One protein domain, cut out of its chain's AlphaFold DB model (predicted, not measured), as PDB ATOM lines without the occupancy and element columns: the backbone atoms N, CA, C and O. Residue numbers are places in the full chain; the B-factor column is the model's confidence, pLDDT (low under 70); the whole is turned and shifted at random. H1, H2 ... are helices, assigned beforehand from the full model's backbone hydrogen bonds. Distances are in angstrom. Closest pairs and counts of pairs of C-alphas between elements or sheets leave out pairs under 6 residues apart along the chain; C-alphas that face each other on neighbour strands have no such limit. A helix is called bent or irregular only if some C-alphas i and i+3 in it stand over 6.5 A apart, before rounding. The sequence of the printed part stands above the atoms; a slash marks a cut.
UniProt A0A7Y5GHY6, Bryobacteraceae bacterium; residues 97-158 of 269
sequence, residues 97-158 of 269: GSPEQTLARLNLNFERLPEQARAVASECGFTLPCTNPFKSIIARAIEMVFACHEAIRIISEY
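What this domain is: This is residues 97 to 158 of the 269 residues of a protein of Bryobacteraceae bacterium (UniProt A0A7Y5GHY6). Two short helices, H1 and H2, pack on one long helix, H3, which makes the longest axis and whose far end sticks out as an arm, residues 151 to 158, of which 151 to 156 belong to H3. H2 and H3 form a helical hairpin, while H1 crosses H3 at a steep tilt. The printed part has 62 residues, with three named helices in the order H1, H2, H3 and no named strand; its class is all helix. It is compact, with a radius of gyration of the C-alphas of 11.9 A, and elongated, spanning 39 by 22 by 18 A.

How they stand to each other: H1, residues 101 to 112, touches H3, residues 133 to 156, with its residues 102 to 106 alone, meeting residues 133 to 143 of H3. Their closest C-alphas are those of Leu 103 and Ala 139, 6.0 A apart, and they run the same way at a steep tilt of 52 degrees. H1 is close to but not clearly touching H2, residues 115 to 123; the closest C-alphas, of Phe 110 and Arg 118, are 7.3 A apart. H2 touches residues 139 to 146 of H3, closest at the C-alphas of Ala 117 and Phe 146, 5.7 A apart, in a hairpin that runs opposite ways at a shallow tilt of 24 degrees. Every O i to N i+4 pair is within hydrogen-bond range in H2, against 6 of 8 in H1 and 18 of 20 in H3.

Where its parts are: H1 begins at C-alpha 101 (148.268, 141.842, 193.144) and is irregular, with C-alphas 108 and 111 8.2 A apart. H2 begins at C-alpha 115 (169.512, 141.590, 191.493). H3, 34.8 A long, ends at C-alpha 156 (171.265, 127.711, 202.709) and is only just irregular, with C-alphas 134 and 137 7.0 A apart.

The domain as a whole: The C-alphas of Gly 97 and Tyr 158, the two farthest apart, are 38.7 A apart. Without the free end, the body spans 28 by 19 by 17 A. The printed part has no cut; the link from H1 to H2 is tight and that from H2 to H3 short. Mean pLDDT of the printed part is 83.4, and residues 97 to 101 are under 70.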
ATOM      1  N   GLY A  97     146.223 152.435 190.049       37.00
ATOM      2  CA  GLY A  97     145.086 151.989 189.256       37.00
ATOM      3  C   GLY A  97     145.178 150.527 188.793       37.00
ATOM      4  O   GLY A  97     144.309 150.130 188.029       37.00
ATOM      5  N   SER A  98     146.133 149.715 189.267       41.31
ATOM      6  CA  SER A  98     146.217 148.279 188.958       41.31
ATOM      7  C   SER A  98     146.186 147.422 190.220       41.31
ATOM      8  O   SER A  98     147.153 147.408 190.975       41.31
ATOM      9  N   PRO A  99     145.096 146.677 190.457       48.94
ATOM     10  CA  PRO A  99     144.942 145.826 191.628       48.94
ATOM     11  C   PRO A  99     145.191 144.345 191.326       48.94
ATOM     12  O   PRO A  99     144.900 143.504 192.168       48.94
ATOM     13  N   GLU A 100     145.720 143.996 190.147       57.44
ATOM     14  CA  GLU A 100     146.337 142.678 190.001       57.44
ATOM     15  C   GLU A 100     147.534 142.637 190.959       57.44
ATOM     16  O   GLU A 100     148.415 143.498 190.917       57.44
ATOM     17  N   GLN A 101     147.487 141.711 191.915       66.56
ATOM     18  CA  GLN A 101     148.268 141.842 193.144       66.56
ATOM     19  C   GLN A 101     149.760 141.569 192.923       66.56
ATOM     20  O   GLN A 101     150.585 142.106 193.658       66.56
ATOM     21  N   THR A 102     150.117 140.844 191.863       76.56
ATOM     22  CA  THR A 102     151.506 140.668 191.422       76.56
ATOM     23  C   THR A 102     152.069 141.974 190.846       76.56
ATOM     24  O   THR A 102     153.116 142.456 191.279       76.56
ATOM     25  N   LEU A 103     151.351 142.610 189.911       80.31
ATOM     26  CA  LEU A 103     151.701 143.917 189.347       80.31
ATOM     27  C   LEU A 103     151.811 144.978 190.444       80.31
ATOM     28  O   LEU A 103     152.753 145.764 190.444       80.31
ATOM     29  N   ALA A 104     150.892 144.960 191.410       75.88
ATOM     30  CA  ALA A 104     150.934 145.825 192.582       75.88
ATOM     31  C   ALA A 104     152.227 145.639 193.395       75.88
ATOM     32  O   ALA A 104     152.912 146.617 193.698       75.88
ATOM     33  N   ARG A 105     152.605 144.393 193.712       80.31
ATOM     34  CA  ARG A 105     153.835 144.106 194.467       80.31
ATOM     35  C   ARG A 105     155.082 144.578 193.734       80.31
ATOM     36  O   ARG A 105     155.923 145.216 194.370       80.31
ATOM     37  N   LEU A 106     155.180 144.329 192.427       81.75
ATOM     38  CA  LEU A 106     156.305 144.807 191.622       81.75
ATOM     39  C   LEU A 106     156.337 146.335 191.539       81.75
ATOM     40  O   LEU A 106     157.384 146.919 191.783       81.75
ATOM     41  N   ASN A 107     155.206 146.996 191.279       82.81
ATOM     42  CA  ASN A 107     155.133 148.459 191.202       82.81
ATOM     43  C   ASN A 107     155.616 149.153 192.484       82.81
ATOM     44  O   ASN A 107     156.212 150.223 192.402       82.81
ATOM     45  N   LEU A 108     155.370 148.552 193.649       77.75
ATOM     46  CA  LEU A 108     155.735 149.122 194.947       77.75
ATOM     47  C   LEU A 108     157.133 148.732 195.425       77.75
ATOM     48  O   LEU A 108     157.803 149.522 196.085       77.75
ATOM     49  N   ASN A 109     157.547 147.491 195.171       81.00
ATOM     50  CA  ASN A 109     158.696 146.885 195.846       81.00
ATOM     51  C   ASN A 109     159.820 146.486 194.889       81.00
ATOM     52  O   ASN A 109     160.715 145.759 195.310       81.00
ATOM     53  N   PHE A 110     159.804 146.941 193.632       85.94
ATOM     54  CA  PHE A 110     160.803 146.540 192.639       85.94
ATOM     55  C   PHE A 110     162.248 146.709 193.120       85.94
ATOM     56  O   PHE A 110     163.066 145.805 192.972       85.94
ATOM     57  N   GLU A 111     162.541 147.831 193.779       88.00
ATOM     58  CA  GLU A 111     163.876 148.120 194.311       88.00
ATOM     59  C   GLU A 111     164.322 147.122 195.389       88.00
ATOM     60  O   GLU A 111     165.515 146.899 195.575       88.00
ATOM     61  N   ARG A 112     163.374 146.465 196.069       86.12
ATOM     62  CA  ARG A 112     163.635 145.472 197.123       86.12
ATOM     63  C   ARG A 112     163.861 144.062 196.578       86.12
ATOM     64  O   ARG A 112     164.180 143.170 197.360       86.12
ATOM     65  N   LEU A 113     163.676 143.840 195.277       86.44
ATOM     66  CA  LEU A 113     163.939 142.543 194.662       86.44
ATOM     67  C   LEU A 113     165.444 142.222 194.661       86.44
ATOM     68  O   LEU A 113     166.274 143.130 194.646       86.44
ATOM     69  N   PRO A 114     165.834 140.942 194.637       86.88
ATOM     70  CA  PRO A 114     167.215 140.557 194.391       86.88
ATOM     71  C   PRO A 114     167.637 140.957 192.970       86.88
ATOM     72  O   PRO A 114     166.807 141.100 192.065       86.88
ATOM     73  N   GLU A 115     168.941 141.135 192.767       93.12
ATOM     74  CA  GLU A 115     169.512 141.590 191.493       93.12
ATOM     75  C   GLU A 115     169.095 140.700 190.317       93.12
ATOM     76  O   GLU A 115     168.717 141.211 189.266       93.12
ATOM     77  N   GLN A 116     169.051 139.385 190.526       88.56
ATOM     78  CA  GLN A 116     168.652 138.396 189.529       88.56
ATOM     79  C   GLN A 116     167.211 138.623 189.048       88.56
ATOM     80  O   GLN A 116     166.939 138.551 187.852       88.56
ATOM     81  N   ALA A 117     166.285 138.954 189.953       88.62
ATOM     82  CA  ALA A 117     164.895 139.222 189.584       88.62
ATOM     83  C   ALA A 117     164.746 140.567 188.844       88.62
ATOM     84  O   ALA A 117     163.977 140.658 187.886       88.62
ATOM     85  N   ARG A 118     165.518 141.599 189.225       93.00
ATOM     86  CA  ARG A 118     165.551 142.882 188.492       93.00
ATOM     87  C   ARG A 118     166.186 142.753 187.104       93.00
ATOM     88  O   ARG A 118     165.720 143.397 186.162       93.00
ATOM     89  N   ALA A 119     167.212 141.915 186.960       90.06
ATOM     90  CA  ALA A 119     167.843 141.619 185.676       90.06
ATOM     91  C   ALA A 119     166.847 140.949 184.720       90.06
ATOM     92  O   ALA A 119     166.618 141.461 183.628       90.06
ATOM     93  N   VAL A 120     166.146 139.907 185.181       87.25
ATOM     94  CA  VAL A 120     165.089 139.234 184.402       87.25
ATOM     95  C   VAL A 120     163.978 140.206 184.005       87.25
ATOM     96  O   VAL A 120     163.519 140.191 182.863       87.25
ATOM     97  N   ALA A 121     163.554 141.090 184.911       89.12
ATOM     98  CA  ALA A 121     162.569 142.116 184.580       89.12
ATOM     99  C   ALA A 121     163.052 143.045 183.452       89.12
ATOM    100  O   ALA A 121     162.278 143.369 182.548       89.12
ATOM    101  N   SER A 122     164.334 143.421 183.471       90.38
ATOM    102  CA  SER A 122     164.962 144.255 182.441       90.38
ATOM    103  C   SER A 122     165.067 143.523 181.098       90.38
ATOM    104  O   SER A 122     164.692 144.083 180.069       90.38
ATOM    105  N   GLU A 123     165.488 142.254 181.101       89.00
ATOM    106  CA  GLU A 123     165.541 141.385 179.912       89.00
ATOM    107  C   GLU A 123     164.160 141.184 179.276       89.00
ATOM    108  O   GLU A 123     164.020 141.185 178.053       89.00
ATOM    109  N   CYS A 124     163.114 141.081 180.100       87.12
ATOM    110  CA  CYS A 124     161.729 140.974 179.644       87.12
ATOM    111  C   CYS A 124     161.142 142.306 179.139       87.12
ATOM    112  O   CYS A 124     159.973 142.344 178.742       87.12
ATOM    113  N   GLY A 125     161.891 143.414 179.196       86.81
ATOM    114  CA  GLY A 125     161.386 144.747 178.864       86.81
ATOM    115  C   GLY A 125     160.225 145.185 179.768       86.81
ATOM    116  O   GLY A 125     159.293 145.863 179.318       86.81
ATOM    117  N   PHE A 126     160.224 144.746 181.030       86.19
ATOM    118  CA  PHE A 126     159.167 145.057 181.980       86.19
ATOM    119  C   PHE A 126     159.340 146.480 182.520       86.19
ATOM    120  O   PHE A 126     160.316 146.794 183.194       86.19
ATOM    121  N   THR A 127     158.386 147.354 182.206       87.31
ATOM    122  CA  THR A 127     158.434 148.775 182.564       87.31
ATOM    123  C   THR A 127     157.501 149.089 183.723       87.31
ATOM    124  O   THR A 127     156.359 148.627 183.754       87.31
ATOM    125  N   LEU A 128     157.986 149.907 184.658       82.50
ATOM    126  CA  LEU A 128     157.252 150.334 185.847       82.50
ATOM    127  C   LEU A 128     156.861 151.823 185.759       82.50
ATOM    128  O   LEU A 128     157.638 152.613 185.222       82.50
ATOM    129  N   PRO A 129     155.697 152.225 186.303       85.88
ATOM    130  CA  PRO A 129     154.646 151.347 186.813       85.88
ATOM    131  C   PRO A 129     153.960 150.586 185.668       85.88
ATOM    132  O   PRO A 129     153.664 151.143 184.611       85.88
ATOM    133  N   CYS A 130     153.689 149.302 185.883       80.25
ATOM    134  CA  CYS A 130     152.954 148.472 184.944       80.25
ATOM    135  C   CYS A 130     151.491 148.384 185.368       80.25
ATOM    136  O   CYS A 130     151.183 147.835 186.428       80.25
ATOM    137  N   THR A 131     150.598 148.901 184.525       79.56
ATOM    138  CA  THR A 131     149.150 148.857 184.773       79.56
ATOM    139  C   THR A 131     148.378 147.947 183.818       79.56
ATOM    140  O   THR A 131     147.155 147.846 183.868       79.56
ATOM    141  N   ASN A 132     149.089 147.267 182.917       82.31
ATOM    142  CA  ASN A 132     148.476 146.399 181.923       82.31
ATOM    143  C   ASN A 132     148.294 144.981 182.499       82.31
ATOM    144  O   ASN A 132     149.297 144.271 182.628       82.31
ATOM    145  N   PRO A 133     147.057 144.514 182.769       79.50
ATOM    146  CA  PRO A 133     146.823 143.188 183.338       79.50
ATOM    147  C   PRO A 133     147.338 142.058 182.436       79.50
ATOM    148  O   PRO A 133     147.746 141.019 182.939       79.50
ATOM    149  N   PHE A 134     147.437 142.255 181.117       84.25
ATOM    150  CA  PHE A 134     148.012 141.254 180.207       84.25
ATOM    151  C   PHE A 134     149.522 141.047 180.397       84.25
ATOM    152  O   PHE A 134     150.071 140.062 179.907       84.25
ATOM    153  N   LYS A 135     150.203 141.935 181.133       86.06
ATOM    154  CA  LYS A 135     151.598 141.749 181.553       86.06
ATOM    155  C   LYS A 135     151.731 141.025 182.901       86.06
ATOM    156  O   LYS A 135     152.856 140.768 183.323       86.06
ATOM    157  N   SER A 136     150.629 140.630 183.551       84.06
ATOM    158  CA  SER A 136     150.677 139.930 184.846       84.06
ATOM    159  C   SER A 136     151.403 138.586 184.778       84.06
ATOM    160  O   SER A 136     151.964 138.130 185.767       84.06
ATOM    161  N   ILE A 137     151.421 137.930 183.614       84.50
ATOM    162  CA  ILE A 137     152.178 136.688 183.429       84.50
ATOM    163  C   ILE A 137     153.691 136.926 183.504       84.50
ATOM    164  O   ILE A 137     154.402 136.137 184.118       84.50
ATOM    165  N   ILE A 138     154.167 138.047 182.954       87.00
ATOM    166  CA  ILE A 138     155.575 138.453 183.038       87.00
ATOM    167  C   ILE A 138     155.902 138.825 184.484       87.00
ATOM    168  O   ILE A 138     156.905 138.372 185.026       87.00
ATOM    169  N   ALA A 139     155.011 139.575 185.138       85.50
ATOM    170  CA  ALA A 139     155.155 139.919 186.548       85.50
ATOM    171  C   ALA A 139     155.277 138.673 187.441       85.50
ATOM    172  O   ALA A 139     156.172 138.591 188.279       85.50
ATOM    173  N   ARG A 140     154.429 137.661 187.217       84.00
ATOM    174  CA  ARG A 140     154.466 136.398 187.968       84.00
ATOM    175  C   ARG A 140     155.737 135.602 187.695       84.00
ATOM    176  O   ARG A 140     156.267 134.986 188.611       84.00
ATOM    177  N   ALA A 141     156.251 135.633 186.465       86.38
ATOM    178  CA  ALA A 141     157.534 135.012 186.147       86.38
ATOM    179  C   ALA A 141     158.696 135.679 186.908       86.38
ATOM    180  O   ALA A 141     159.536 134.974 187.465       86.38
ATOM    181  N   ILE A 142     158.704 137.014 187.011       86.06
ATOM    182  CA  ILE A 142     159.686 137.762 187.816       86.06
ATOM    183  C   ILE A 142     159.578 137.371 189.299       86.06
ATOM    184  O   ILE A 142     160.591 137.083 189.939       86.06
ATOM    185  N   GLU A 143     158.363 137.293 189.848       86.69
ATOM    186  CA  GLU A 143     158.160 136.835 191.230       86.69
ATOM    187  C   GLU A 143     158.577 135.381 191.454       86.69
ATOM    188  O   GLU A 143     159.038 135.044 192.538       86.69
ATOM    189  N   MET A 144     158.464 134.520 190.444       87.25
ATOM    190  CA  MET A 144     158.922 133.136 190.537       87.25
ATOM    191  C   MET A 144     160.448 133.059 190.656       87.25
ATOM    192  O   MET A 144     160.956 132.269 191.449       87.25
ATOM    193  N   VAL A 145     161.185 133.923 189.947       87.75
ATOM    194  CA  VAL A 145     162.642 134.057 190.120       87.75
ATOM    195  C   VAL A 145     162.973 134.513 191.541       87.75
ATOM    196  O   VAL A 145     163.838 133.922 192.185       87.75
ATOM    197  N   PHE A 146     162.253 135.514 192.056       88.06
ATOM    198  CA  PHE A 146     162.387 135.948 193.449       88.06
ATOM    199  C   PHE A 146     162.089 134.818 194.446       88.06
ATOM    200  O   PHE A 146     162.869 134.601 195.368       88.06
ATOM    201  N   ALA A 147     161.010 134.060 194.248       84.88
ATOM    202  CA  ALA A 147     160.633 132.954 195.122       84.88
ATOM    203  C   ALA A 147     161.698 131.849 195.138       84.88
ATOM    204  O   ALA A 147     162.041 131.345 196.205       84.88
ATOM    205  N   CYS A 148     162.267 131.506 193.978       86.44
ATOM    206  CA  CYS A 148     163.387 130.570 193.886       86.44
ATOM    207  C   CYS A 148     164.637 131.105 194.600       86.44
ATOM    208  O   CYS A 148     165.288 130.355 195.324       86.44
ATOM    209  N   HIS A 149     164.955 132.393 194.427       87.69
ATOM    210  CA  HIS A 149     166.072 133.039 195.118       87.69
ATOM    211  C   HIS A 149     165.908 132.970 196.643       87.69
ATOM    212  O   HIS A 149     166.814 132.514 197.340       87.69
ATOM    213  N   GLU A 150     164.739 133.354 197.166       88.31
ATOM    214  CA  GLU A 150     164.465 133.286 198.603       88.31
ATOM    215  C   GLU A 150     164.442 131.852 199.127       88.31
ATOM    216  O   GLU A 150     164.946 131.608 200.217       88.31
ATOM    217  N   ALA A 151     163.926 130.889 198.360       88.50
ATOM    218  CA  ALA A 151     163.968 129.485 198.750       88.50
ATOM    219  C   ALA A 151     165.413 128.986 198.907       88.50
ATOM    220  O   ALA A 151     165.733 128.358 199.915       88.50
ATOM    221  N   ILE A 152     166.301 129.308 197.959       89.81
ATOM    222  CA  ILE A 152     167.726 128.956 198.043       89.81
ATOM    223  C   ILE A 152     168.370 129.622 199.261       89.81
ATOM    224  O   ILE A 152     169.082 128.944 200.003       89.81
ATOM    225  N   ARG A 153     168.103 130.914 199.490       92.31
ATOM    226  CA  ARG A 153     168.623 131.649 200.651       92.31
ATOM    227  C   ARG A 153     168.175 131.000 201.959       92.31
ATOM    228  O   ARG A 153     169.017 130.658 202.779       92.31
ATOM    229  N   ILE A 154     166.872 130.763 202.117       90.75
ATOM    230  CA  ILE A 154     166.289 130.146 203.314       90.75
ATOM    231  C   ILE A 154     166.890 128.763 203.561       90.75
ATOM    232  O   ILE A 154     167.258 128.483 204.689       90.75
ATOM    233  N   ILE A 155     167.015 127.913 202.536       95.38
ATOM    234  CA  ILE A 155     167.595 126.567 202.683       95.38
ATOM    235  C   ILE A 155     169.073 126.642 203.078       95.38
ATOM    236  O   ILE A 155     169.526 125.860 203.908       95.38
ATOM    237  N   SER A 156     169.821 127.573 202.484       93.75
ATOM    238  CA  SER A 156     171.265 127.711 202.709       93.75
ATOM    239  C   SER A 156     171.591 128.306 204.080       93.75
ATOM    240  O   SER A 156     172.615 127.970 204.663       93.75
ATOM    241  N   GLU A 157     170.721 129.180 204.588       94.81
ATOM    242  CA  GLU A 157     170.829 129.833 205.901       94.81
ATOM    243  C   GLU A 157     170.025 129.100 206.987       94.81
ATOM    244  O   GLU A 157     169.914 129.590 208.110       94.81
ATOM    245  N   TYR A 158     169.417 127.952 206.669       95.12
ATOM    246  CA  TYR A 158     168.572 127.243 207.619       95.12
ATOM    247  C   TYR A 158     169.407 126.619 208.735       95.12
ATOM    248  O   TYR A 158     170.142 125.651 208.529       95.12
TER     249      TYR A 158